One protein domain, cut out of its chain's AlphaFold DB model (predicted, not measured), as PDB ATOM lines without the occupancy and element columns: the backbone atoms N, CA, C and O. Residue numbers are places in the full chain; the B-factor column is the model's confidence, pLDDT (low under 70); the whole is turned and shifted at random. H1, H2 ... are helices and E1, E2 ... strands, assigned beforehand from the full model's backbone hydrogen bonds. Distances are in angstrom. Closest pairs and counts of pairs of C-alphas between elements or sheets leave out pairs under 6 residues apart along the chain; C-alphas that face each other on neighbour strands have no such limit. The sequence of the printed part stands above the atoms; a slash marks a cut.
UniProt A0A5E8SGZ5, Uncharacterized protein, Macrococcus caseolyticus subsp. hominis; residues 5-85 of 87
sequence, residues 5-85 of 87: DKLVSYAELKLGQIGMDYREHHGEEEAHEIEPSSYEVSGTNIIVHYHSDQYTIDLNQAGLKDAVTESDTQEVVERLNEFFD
ATOM      1  N   ASP A   5     353.801  20.435  28.871       92.38
ATOM      2  CA  ASP A   5     355.265  20.362  28.967       92.38
ATOM      3  C   ASP A   5     355.836  21.547  29.765       92.38
ATOM      4  O   ASP A   5     356.740  21.385  30.581       92.38
ATOM      5  N   LYS A   6     355.254  22.744  29.611       93.25
ATOM      6  CA  LYS A   6     355.634  23.908  30.422       93.25
ATOM      7  C   LYS A   6     355.225  23.761  31.895       93.25
ATOM      8  O   LYS A   6     355.951  24.258  32.754       93.25
ATOM      9  N   LEU A   7     354.092  23.120  32.196       95.25
ATOM     10  CA  LEU A   7     353.703  22.818  33.579       95.25
ATOM     11  C   LEU A   7     354.641  21.791  34.216       95.25
ATOM     12  O   LEU A   7     355.073  22.010  35.344       95.25
ATOM     13  N   VAL A   8     355.005  20.737  33.481       95.00
ATOM     14  CA  VAL A   8     355.972  19.720  33.917       95.00
ATOM     15  C   VAL A   8     357.318  20.375  34.219       95.00
ATOM     16  O   VAL A   8     357.789  20.282  35.348       95.00
ATOM     17  N   SER A   9     357.881  21.155  33.287       94.00
ATOM     18  CA  SER A   9     359.156  21.852  33.527       94.00
ATOM     19  C   SER A   9     359.102  22.823  34.710       94.00
ATOM     20  O   SER A   9     360.095  23.021  35.410       94.00
ATOM     21  N   TYR A  10     357.952  23.464  34.945       95.75
ATOM     22  CA  TYR A  10     357.762  24.309  36.122       95.75
ATOM     23  C   TYR A  10     357.727  23.486  37.418       95.75
ATOM     24  O   TYR A  10     358.372  23.873  38.393       95.75
ATOM     25  N   ALA A  11     357.017  22.356  37.430       94.88
ATOM     26  CA  ALA A  11     356.956  21.460  38.578       94.88
ATOM     27  C   ALA A  11     358.339  20.878  38.911       94.88
ATOM     28  O   ALA A  11     358.763  20.972  40.058       94.88
ATOM     29  N   GLU A  12     359.095  20.404  37.918       92.81
ATOM     30  CA  GLU A  12     360.478  19.922  38.081       92.81
ATOM     31  C   GLU A  12     361.401  20.996  38.678       92.81
ATOM     32  O   GLU A  12     362.155  20.730  39.615       92.81
ATOM     33  N   LEU A  13     361.305  22.241  38.193       94.00
ATOM     34  CA  LEU A  13     362.059  23.365  38.755       94.00
ATOM     35  C   LEU A  13     361.725  23.577  40.239       94.00
ATOM     36  O   LEU A  13     362.621  23.848  41.042       94.00
ATOM     37  N   LYS A  14     360.444  23.477  40.609       95.06
ATOM     38  CA  LYS A  14     360.000  23.610  42.000       95.06
ATOM     39  C   LYS A  14     360.437  22.439  42.866       95.06
ATOM     40  O   LYS A  14     360.887  22.691  43.978       95.06
ATOM     41  N   LEU A  15     360.402  21.212  42.356       91.31
ATOM     42  CA  LEU A  15     360.936  20.039  43.048       91.31
ATOM     43  C   LEU A  15     362.431  20.188  43.340       91.31
ATOM     44  O   LEU A  15     362.854  19.939  44.463       91.31
ATOM     45  N   GLY A  16     363.217  20.700  42.389       89.50
ATOM     46  CA  GLY A  16     364.629  21.006  42.629       89.50
ATOM     47  C   GLY A  16     364.843  22.038  43.746       89.50
ATOM     48  O   GLY A  16     365.734  21.872  44.573       89.50
ATOM     49  N   GLN A  17     364.006  23.082  43.806       91.00
ATOM     50  CA  GLN A  17     364.048  24.086  44.883       91.00
ATOM     51  C   GLN A  17     363.661  23.486  46.241       91.00
ATOM     52  O   GLN A  17     364.348  23.734  47.227       91.00
ATOM     53  N   ILE A  18     362.594  22.687  46.278       91.00
ATOM     54  CA  ILE A  18     362.110  22.012  47.488       91.00
ATOM     55  C   ILE A  18     363.160  21.027  48.008       91.00
ATOM     56  O   ILE A  18     363.480  21.057  49.189       91.00
ATOM     57  N   GLY A  19     363.758  20.206  47.141       86.75
ATOM     58  CA  GLY A  19     364.791  19.253  47.546       86.75
ATOM     59  C   GLY A  19     366.056  19.926  48.095       86.75
ATOM     60  O   GLY A  19     366.691  19.400  49.009       86.75
ATOM     61  N   MET A  20     366.421  21.107  47.579       86.06
ATOM     62  CA  MET A  20     367.499  21.915  48.162       86.06
ATOM     63  C   MET A  20     367.134  22.426  49.559       86.06
ATOM     64  O   MET A  20     367.932  22.271  50.479       86.06
ATOM     65  N   ASP A  21     365.935  22.985  49.715       86.19
ATOM     66  CA  ASP A  21     365.428  23.495  50.994       86.19
ATOM     67  C   ASP A  21     365.321  22.383  52.052       86.19
ATOM     68  O   ASP A  21     365.772  22.546  53.183       86.19
ATOM     69  N   TYR A  22     364.813  21.210  51.664       83.38
ATOM     70  CA  TYR A  22     364.742  20.027  52.522       83.38
ATOM     71  C   TYR A  22     366.134  19.607  53.017       83.38
ATOM     72  O   TYR A  22     366.347  19.412  54.213       83.38
ATOM     73  N   ARG A  23     367.133  19.562  52.121       82.06
ATOM     74  CA  ARG A  23     368.523  19.239  52.486       82.06
ATOM     75  C   ARG A  23     369.113  20.239  53.484       82.06
ATOM     76  O   ARG A  23     369.817  19.835  54.408       82.06
ATOM     77  N   GLU A  24     368.863  21.532  53.290       82.88
ATOM     78  CA  GLU A  24     369.364  22.579  54.188       82.88
ATOM     79  C   GLU A  24     368.771  22.461  55.601       82.88
ATOM     80  O   GLU A  24     369.477  22.709  56.579       82.88
ATOM     81  N   HIS A  25     367.511  22.031  55.718       80.69
ATOM     82  CA  HIS A  25     366.818  21.894  57.001       80.69
ATOM     83  C   HIS A  25     367.118  20.585  57.753       80.69
ATOM     84  O   HIS A  25     367.128  20.595  58.985       80.69
ATOM     85  N   HIS A  26     367.396  19.487  57.042       75.69
ATOM     86  CA  HIS A  26     367.546  18.144  57.628       75.69
ATOM     87  C   HIS A  26     369.004  17.657  57.750       75.69
ATOM     88  O   HIS A  26     369.284  16.661  58.417       75.69
ATOM     89  N   GLY A  27     369.965  18.400  57.190       63.88
ATOM     90  CA  GLY A  27     371.393  18.083  57.274       63.88
ATOM     91  C   GLY A  27     371.841  16.981  56.305       63.88
ATOM     92  O   GLY A  27     371.044  16.239  55.738       63.88
ATOM     93  N   GLU A  28     373.155  16.877  56.081       60.28
ATOM     94  CA  GLU A  28     373.734  15.985  55.058       60.28
ATOM     95  C   GLU A  28     373.503  14.481  55.317       60.28
ATOM     96  O   GLU A  28     373.591  13.697  54.377       60.28
ATOM     97  N   GLU A  29     373.187  14.061  56.550       58.94
ATOM     98  CA  GLU A  29     372.948  12.642  56.883       58.94
ATOM     99  C   GLU A  29     371.591  12.114  56.377       58.94
ATOM    100  O   GLU A  29     371.512  10.945  56.001       58.94
ATOM    101  N   GLU A  30     370.553  12.957  56.280       55.38
ATOM    102  CA  GLU A  30     369.257  12.602  55.661       55.38
ATOM    103  C   GLU A  30     369.234  12.891  54.144       55.38
ATOM    104  O   GLU A  30     368.282  12.558  53.441       55.38
ATOM    105  N   ALA A  31     370.321  13.446  53.592       52.69
ATOM    106  CA  ALA A  31     370.426  13.841  52.185       52.69
ATOM    107  C   ALA A  31     370.522  12.668  51.188       52.69
ATOM    108  O   ALA A  31     370.699  12.897  49.991       52.69
ATOM    109  N   HIS A  32     370.441  11.417  51.646       50.34
ATOM    110  CA  HIS A  32     370.340  10.259  50.757       50.34
ATOM    111  C   HIS A  32     368.913  10.031  50.225       50.34
ATOM    112  O   HIS A  32     368.775   9.354  49.211       50.34
ATOM    113  N   GLU A  33     367.889  10.667  50.810       58.41
ATOM    114  CA  GLU A  33     366.487  10.611  50.360       58.41
ATOM    115  C   GLU A  33     365.944  12.025  50.069       58.41
ATOM    116  O   GLU A  33     365.073  12.551  50.751       58.41
ATOM    117  N   ILE A  34     366.498  12.689  49.048       71.81
ATOM    118  CA  ILE A  34     366.012  14.012  48.571       71.81
ATOM    119  C   ILE A  34     364.874  13.846  47.553       71.81
ATOM    120  O   ILE A  34     364.297  14.817  47.054       71.81
ATOM    121  N   GLU A  35     364.564  12.606  47.211       79.69
ATOM    122  CA  GLU A  35     363.458  12.290  46.333       79.69
ATOM    123  C   GLU A  35     362.157  12.320  47.145       79.69
ATOM    124  O   GLU A  35     362.115  11.789  48.259       79.69
ATOM    125  N   PRO A  36     361.098  12.958  46.624       87.62
ATOM    126  CA  PRO A  36     359.773  12.858  47.215       87.62
ATOM    127  C   PRO A  36     359.349  11.394  47.370       87.62
ATOM    128  O   PRO A  36     359.627  10.564  46.513       87.62
ATOM    129  N   SER A  37     358.613  11.070  48.430       88.12
ATOM    130  CA  SER A  37     358.037   9.734  48.602       88.12
ATOM    131  C   SER A  37     356.792   9.512  47.743       88.12
ATOM    132  O   SER A  37     356.474   8.376  47.400       88.12
ATOM    133  N   SER A  38     356.038  10.580  47.462       91.44
ATOM    134  CA  SER A  38     354.815  10.531  46.655       91.44
ATOM    135  C   SER A  38     354.336  11.927  46.251       91.44
ATOM    136  O   SER A  38     354.772  12.946  46.798       91.44
ATOM    137  N   TYR A  39     353.372  11.957  45.328       93.94
ATOM    138  CA  TYR A  39     352.660  13.161  44.907       93.94
ATOM    139  C   TYR A  39     351.145  12.965  45.030       93.94
ATOM    140  O   TYR A  39     350.626  11.889  44.728       93.94
ATOM    141  N   GLU A  40     350.428  14.017  45.416       95.00
ATOM    142  CA  GLU A  40     348.963  14.064  45.454       95.00
ATOM    143  C   GLU A  40     348.451  15.262  44.641       95.00
ATOM    144  O   GLU A  40     349.017  16.357  44.674       95.00
ATOM    145  N   VAL A  41     347.354  15.061  43.907       96.44
ATOM    146  CA  VAL A  41     346.669  16.122  43.158       96.44
ATOM    147  C   VAL A  41     345.595  16.751  44.038       96.44
ATOM    148  O   VAL A  41     344.698  16.069  44.523       96.44
ATOM    149  N   SER A  42     345.650  18.074  44.197       95.44
ATOM    150  CA  SER A  42     344.650  18.855  44.928       95.44
ATOM    151  C   SER A  42     344.218  20.066  44.099       95.44
ATOM    152  O   SER A  42     344.723  21.183  44.274       95.44
ATOM    153  N   GLY A  43     343.254  19.867  43.196       94.31
ATOM    154  CA  GLY A  43     342.800  20.904  42.269       94.31
ATOM    155  C   GLY A  43     343.925  21.306  41.316       94.31
ATOM    156  O   GLY A  43     344.408  20.478  40.557       94.31
ATOM    157  N   THR A  44     344.367  22.565  41.359       94.75
ATOM    158  CA  THR A  44     345.496  23.065  40.543       94.75
ATOM    159  C   THR A  44     346.861  22.930  41.225       94.75
ATOM    160  O   THR A  44     347.849  23.500  40.754       94.75
ATOM    161  N   ASN A  45     346.900  22.268  42.381       96.81
ATOM    162  CA  ASN A  45     348.099  22.120  43.189       96.81
ATOM    163  C   ASN A  45     348.590  20.677  43.165       96.81
ATOM    164  O   ASN A  45     347.787  19.742  43.191       96.81
ATOM    165  N   ILE A  46     349.908  20.522  43.222       97.00
ATOM    166  CA  ILE A  46     350.568  19.253  43.522       97.00
ATOM    167  C   ILE A  46     351.048  19.322  44.969       97.00
ATOM    168  O   ILE A  46     351.797  20.238  45.327       97.00
ATOM    169  N   ILE A  47     350.621  18.376  45.797       96.69
ATOM    170  CA  ILE A  47     351.198  18.152  47.120       96.69
ATOM    171  C   ILE A  47     352.353  17.170  46.949       96.69
ATOM    172  O   ILE A  47     352.188  16.090  46.387       96.69
ATOM    173  N   VAL A  48     353.535  17.579  47.389       94.00
ATOM    174  CA  VAL A  48     354.770  16.805  47.318       94.00
ATOM    175  C   VAL A  48     355.071  16.311  48.720       94.00
ATOM    176  O   VAL A  48     355.273  17.123  49.627       94.00
ATOM    177  N   HIS A  49     355.088  14.997  48.899       90.94
ATOM    178  CA  HIS A  49     355.352  14.386  50.192       90.94
ATOM    179  C   HIS A  49     356.831  14.042  50.305       90.94
ATOM    180  O   HIS A  49     357.368  13.292  49.494       90.94
ATOM    181  N   TYR A  50     357.461  14.586  51.331       85.81
ATOM    182  CA  TYR A  50     358.718  14.122  51.890       85.81
ATOM    183  C   TYR A  50     358.412  13.406  53.206       85.81
ATOM    184  O   TYR A  50     357.324  13.552  53.757       85.81
ATOM    185  N   HIS A  51     359.353  12.611  53.712       80.50
ATOM    186  CA  HIS A  51     359.140  11.709  54.847       80.50
ATOM    187  C   HIS A  51     358.274  12.286  55.986       80.50
ATOM    188  O   HIS A  51     357.220  11.729  56.304       80.50
ATOM    189  N   SER A  52     358.688  13.413  56.570       79.44
ATOM    190  CA  SER A  52     357.943  14.137  57.612       79.44
ATOM    191  C   SER A  52     357.253  15.411  57.124       79.44
ATOM    192  O   SER A  52     356.497  16.015  57.885       79.44
ATOM    193  N   ASP A  53     357.485  15.808  55.873       86.75
ATOM    194  CA  ASP A  53     357.221  17.160  55.391       86.75
ATOM    195  C   ASP A  53     356.369  17.159  54.127       86.75
ATOM    196  O   ASP A  53     356.375  16.228  53.324       86.75
ATOM    197  N   GLN A  54     355.588  18.218  53.948       91.56
ATOM    198  CA  GLN A  54     354.743  18.378  52.774       91.56
ATOM    199  C   GLN A  54     354.952  19.754  52.175       91.56
ATOM    200  O   GLN A  54     354.921  20.769  52.872       91.56
ATOM    201  N   TYR A  55     355.101  19.776  50.859       93.69
ATOM    202  CA  TYR A  55     355.267  20.994  50.087       93.69
ATOM    203  C   TYR A  55     354.155  21.096  49.053       93.69
ATOM    204  O   TYR A  55     353.579  20.100  48.625       93.69
ATOM    205  N   THR A  56     353.827  22.318  48.644       96.69
ATOM    206  CA  THR A  56     352.761  22.568  47.671       96.69
ATOM    207  C   THR A  56     353.315  23.316  46.472       96.69
ATOM    208  O   THR A  56     353.922  24.379  46.615       96.69
ATOM    209  N   ILE A  57     353.061  22.785  45.278       96.56
ATOM    210  CA  ILE A  57     353.355  23.436  44.004       96.56
ATOM    211  C   ILE A  57     352.035  23.917  43.400       96.56
ATOM    212  O   ILE A  57     351.222  23.107  42.964       96.56
ATOM    213  N   ASP A  58     351.833  25.234  43.344       95.62
ATOM    214  CA  ASP A  58     350.702  25.853  42.638       95.62
ATOM    215  C   ASP A  58     351.050  26.053  41.158       95.62
ATOM    216  O   ASP A  58     351.880  26.901  40.801       95.62
ATOM    217  N   LEU A  59     350.411  25.270  40.286       95.12
ATOM    218  CA  LEU A  59     350.671  25.289  38.847       95.12
ATOM    219  C   LEU A  59     350.150  26.556  38.155       95.12
ATOM    220  O   LEU A  59     350.648  26.904  37.082       95.12
ATOM    221  N   ASN A  60     349.230  27.318  38.762       92.94
ATOM    222  CA  ASN A  60     348.797  28.602  38.186       92.94
ATOM    223  C   ASN A  60     349.939  29.624  38.132       92.94
ATOM    224  O   ASN A  60     349.920  30.555  37.322       92.94
ATOM    225  N   GLN A  61     350.969  29.437  38.957       93.00
ATOM    226  CA  GLN A  61     352.144  30.302  38.990       93.00
ATOM    227  C   GLN A  61     353.148  30.007  37.866       93.00
ATOM    228  O   GLN A  61     354.110  30.756  37.696       93.00
ATOM    229  N   ALA A  62     352.895  28.999  37.021       90.19
ATOM    230  CA  ALA A  62     353.709  28.701  35.839       90.19
ATOM    231  C   ALA A  62     353.636  29.793  34.743       90.19
ATOM    232  O   ALA A  62     354.331  29.724  33.719       90.19
ATOM    233  N   GLY A  63     352.783  30.810  34.915       87.00
ATOM    234  CA  GLY A  63     352.662  31.933  33.984       87.00
ATOM    235  C   GLY A  63     352.113  31.500  32.624       87.00
ATOM    236  O   GLY A  63     352.638  31.890  31.574       87.00
ATOM    237  N   LEU A  64     351.112  30.619  32.632       86.50
ATOM    238  CA  LEU A  64     350.341  30.259  31.447       86.50
ATOM    239  C   LEU A  64     349.200  31.253  31.225       86.50
ATOM    240  O   LEU A  64     348.727  31.904  32.150       86.50
ATOM    241  N   LYS A  65     348.808  31.409  29.956       82.81
ATOM    242  CA  LYS A  65     347.679  32.271  29.575       82.81
ATOM    243  C   LYS A  65     346.333  31.607  29.852       82.81
ATOM    244  O   LYS A  65     345.376  32.306  30.164       82.81
ATOM    245  N   ASP A  66     346.287  30.289  29.698       86.38
ATOM    246  CA  ASP A  66     345.104  29.479  29.961       86.38
ATOM    247  C   ASP A  66     345.074  29.081  31.441       86.38
ATOM    248  O   ASP A  66     346.125  28.928  32.068       86.38
ATOM    249  N   ALA A  67     343.868  28.932  31.993       87.94
ATOM    250  CA  ALA A  67     343.684  28.478  33.366       87.94
ATOM    251  C   ALA A  67     344.125  27.018  33.504       87.94
ATOM    252  O   ALA A  67     343.744  26.182  32.683       87.94
ATOM    253  N   VAL A  68     344.888  26.720  34.555       92.81
ATOM    254  CA  VAL A  68     345.251  25.343  34.890       92.81
ATOM    255  C   VAL A  68     344.026  24.638  35.452       92.81
ATOM    256  O   VAL A  68     343.287  25.196  36.263       92.81
ATOM    257  N   THR A  69     343.805  23.408  35.008       94.38
ATOM    258  CA  THR A  69     342.732  22.548  35.504       94.38
ATOM    259  C   THR A  69     343.285  21.407  36.357       94.38
ATOM    260  O   THR A  69     344.481  21.115  36.352       94.38
ATOM    261  N   GLU A  70     342.402  20.725  37.083       95.06
ATOM    262  CA  GLU A  70     342.769  19.514  37.825       95.06
ATOM    263  C   GLU A  70     343.256  18.398  36.895       95.06
ATOM    264  O   GLU A  70     344.238  17.734  37.196       95.06
ATOM    265  N   SER A  71     342.654  18.268  35.706       95.12
ATOM    266  CA  SER A  71     343.112  17.312  34.693       95.12
ATOM    267  C   SER A  71     344.527  17.615  34.200       95.12
ATOM    268  O   SER A  71     345.295  16.684  33.983       95.12
ATOM    269  N   ASP A  72     344.883  18.895  34.038       95.25
ATOM    270  CA  ASP A  72     346.255  19.276  33.675       95.25
ATOM    271  C   ASP A  72     347.234  18.914  34.806       95.25
ATOM    272  O   ASP A  72     348.349  18.470  34.557       95.25
ATOM    273  N   THR A  73     346.805  19.085  36.061       96.06
ATOM    274  CA  THR A  73     347.603  18.765  37.257       96.06
ATOM    275  C   THR A  73     347.826  17.258  37.387       96.06
ATOM    276  O   THR A  73     348.937  16.827  37.688       96.06
ATOM    277  N   GLN A  74     346.799  16.460  37.088       96.56
ATOM    278  CA  GLN A  74     346.875  15.003  37.032       96.56
ATOM    279  C   GLN A  74     347.898  14.529  35.993       96.56
ATOM    280  O   GLN A  74     348.764  13.727  36.329       96.56
ATOM    281  N   GLU A  75     347.862  15.074  34.772       95.81
ATOM    282  CA  GLU A  75     348.824  14.708  33.720       95.81
ATOM    283  C   GLU A  75     350.267  15.073  34.111       95.81
ATOM    284  O   GLU A  75     351.202  14.323  33.834       95.81
ATOM    285  N   VAL A  76     350.468  16.204  34.800       95.44
ATOM    286  CA  VAL A  76     351.793  16.579  35.317       95.44
ATOM    287  C   VAL A  76     352.282  15.569  36.354       95.44
ATOM    288  O   VAL A  76     353.426  15.134  36.268       95.44
ATOM    289  N   VAL A  77     351.439  15.170  37.310       95.12
ATOM    290  CA  VAL A  77     351.811  14.171  38.327       95.12
ATOM    291  C   VAL A  77     352.121  12.811  37.701       95.12
ATOM    292  O   VAL A  77     353.098  12.180  38.094       95.12
ATOM    293  N   GLU A  78     351.357  12.378  36.697       94.56
ATOM    294  CA  GLU A  78     351.645  11.147  35.950       94.56
ATOM    295  C   GLU A  78     353.041  11.192  35.310       94.56
ATOM    296  O   GLU A  78     353.834  10.273  35.506       94.56
ATOM    297  N   ARG A  79     353.395  12.302  34.648       93.00
ATOM    298  CA  ARG A  79     354.728  12.500  34.046       93.00
ATOM    299  C   ARG A  79     355.851  12.524  35.088       93.00
ATOM    300  O   ARG A  79     356.941  12.027  34.820       93.00
ATOM    301  N   LEU A  80     355.603  13.103  36.264       90.81
ATOM    302  CA  LEU A  80     356.576  13.116  37.363       90.81
ATOM    303  C   LEU A  80     356.808  11.706  37.921       90.81
ATOM    304  O   LEU A  80     357.954  11.322  38.137       90.81
ATOM    305  N   ASN A  81     355.746  10.918  38.105       89.31
ATOM    306  CA  ASN A  81     355.856   9.527  38.546       89.31
ATOM    307  C   ASN A  81     356.633   8.662  37.541       89.31
ATOM    308  O   ASN A  81     357.478   7.874  37.955       89.31
ATOM    309  N   GLU A  82     356.410   8.854  36.234       86.44
ATOM    310  CA  GLU A  82     357.186   8.183  35.179       86.44
ATOM    311  C   GLU A  82     358.679   8.544  35.221       86.44
ATOM    312  O   GLU A  82     359.527   7.699  34.938       86.44
ATOM    313  N   PHE A  83     359.018   9.791  35.557       76.50
ATOM    314  CA  PHE A  83     360.405  10.256  35.587       76.50
ATOM    315  C   PHE A  83     361.192   9.716  36.789       76.50
ATOM    316  O   PHE A  83     362.366   9.378  36.650       76.50
ATOM    317  N   PHE A  84     360.551   9.635  37.954       69.50
ATOM    318  CA  PHE A  84     361.178   9.202  39.207       69.50
ATOM    319  C   PHE A  84     360.925   7.720  39.542       69.50
ATOM    320  O   PHE A  84     361.252   7.272  40.635       69.50
ATOM    321  N   ASP A  85     360.370   6.950  38.599       68.69
ATOM    322  CA  ASP A  85     360.096   5.509  38.733       68.69
ATOM    323  C   ASP A  85     359.222   5.167  39.964       68.69
ATOM    324  O   ASP A  85     359.292   4.075  40.535       68.69
TER     325      ASP A  85
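Overview. This is residues 5 to 85 of the 87 residues of an uncharacterized protein of Macrococcus caseolyticus subsp. hominis (UniProt A0A5E8SGZ5). A small three-stranded sheet is covered on one face by two helices, H1 along the E3 edge and H3 along the E1 edge, while its other face is bare. The two helices stand steeply to each other, and H1 is the long one: residues 24 to 29, of which 24 to 26 belong to H1, stand free and stick out from the rest. The printed part has 81 residues, with three named helices and three named strands in the order H1, E1, E2, E3, H2, H3; the sheet runs E1 - E2 - E3, all antiparallel, and the class is mixed, helices and strands. The whole is compact, with a radius of gyration of the C-alphas of 12.8 A, but elongated in outline, spanning 42 by 23 by 19 A.

Arrangement. Strands E1, residues 38 to 42, E2, residues 45 to 49, and E3, residues 54 to 58, form a meander, each strand the antiparallel neighbour of the one before. The hairpin of E1 and E2 has N 40 and O 47 within hydrogen-bond range at 2.9 A, and N 47 and O 40 at 2.8 A. In the hairpin of E2 and E3, N 48 and O 55 are 2.8 A apart. H3, residues 70 to 83, is on the sheet at a height of 9.2 A, over E1, and runs along the strands, at 4 degrees to E1 on the local plane; its closest C-alpha pair with E1 is Val 41 and Gln 74, 6.2 A. H1, residues 5 to 26, is on the same face at a height of 9.5 A, over E3, and runs along the strands only just, at 29 degrees to E3 on the local plane. These form two layers, helices H1 and H3 on one face of the sheet. H1 with residues 7 to 12 touches H3 with residues 76 to 80, the closest C-alphas being those of Val 8 and Val 76, 5.4 A apart; they run the same way at a steep tilt of 64 degrees. H2, residues 59 to 62, is not on the sheet; residues 6 to 11 of H1 touch it, the closest C-alphas being those of Tyr 10 and Ala 62, 6.0 A apart. In H1 and H3 every O i to N i+4 pair is within hydrogen-bond range; H2 is too short for such a pair.

Along the chain. H1 begins at C-alpha 5, (355.265, 20.362, 28.967), and measures 31.3 A to C-alpha 26. E1 measures 13.3 A, E2 12.7 A and E3 13.2 A; E1 begins at C-alpha 38, (354.815, 10.531, 46.655). H2 measures 5.5 A, and H3 runs 20.0 A to C-alpha 83, (360.405, 10.256, 35.587).

Size, cuts and confidence. The C-alphas farthest apart, those of Glu 29 and Asp 66, are 42.2 A apart. The printed part has no cut. The link from H1 to E1, 11 residues, is long. Mean pLDDT of the printed part is 87.2; residues 27 to 33 and 84 to 85 are under 70.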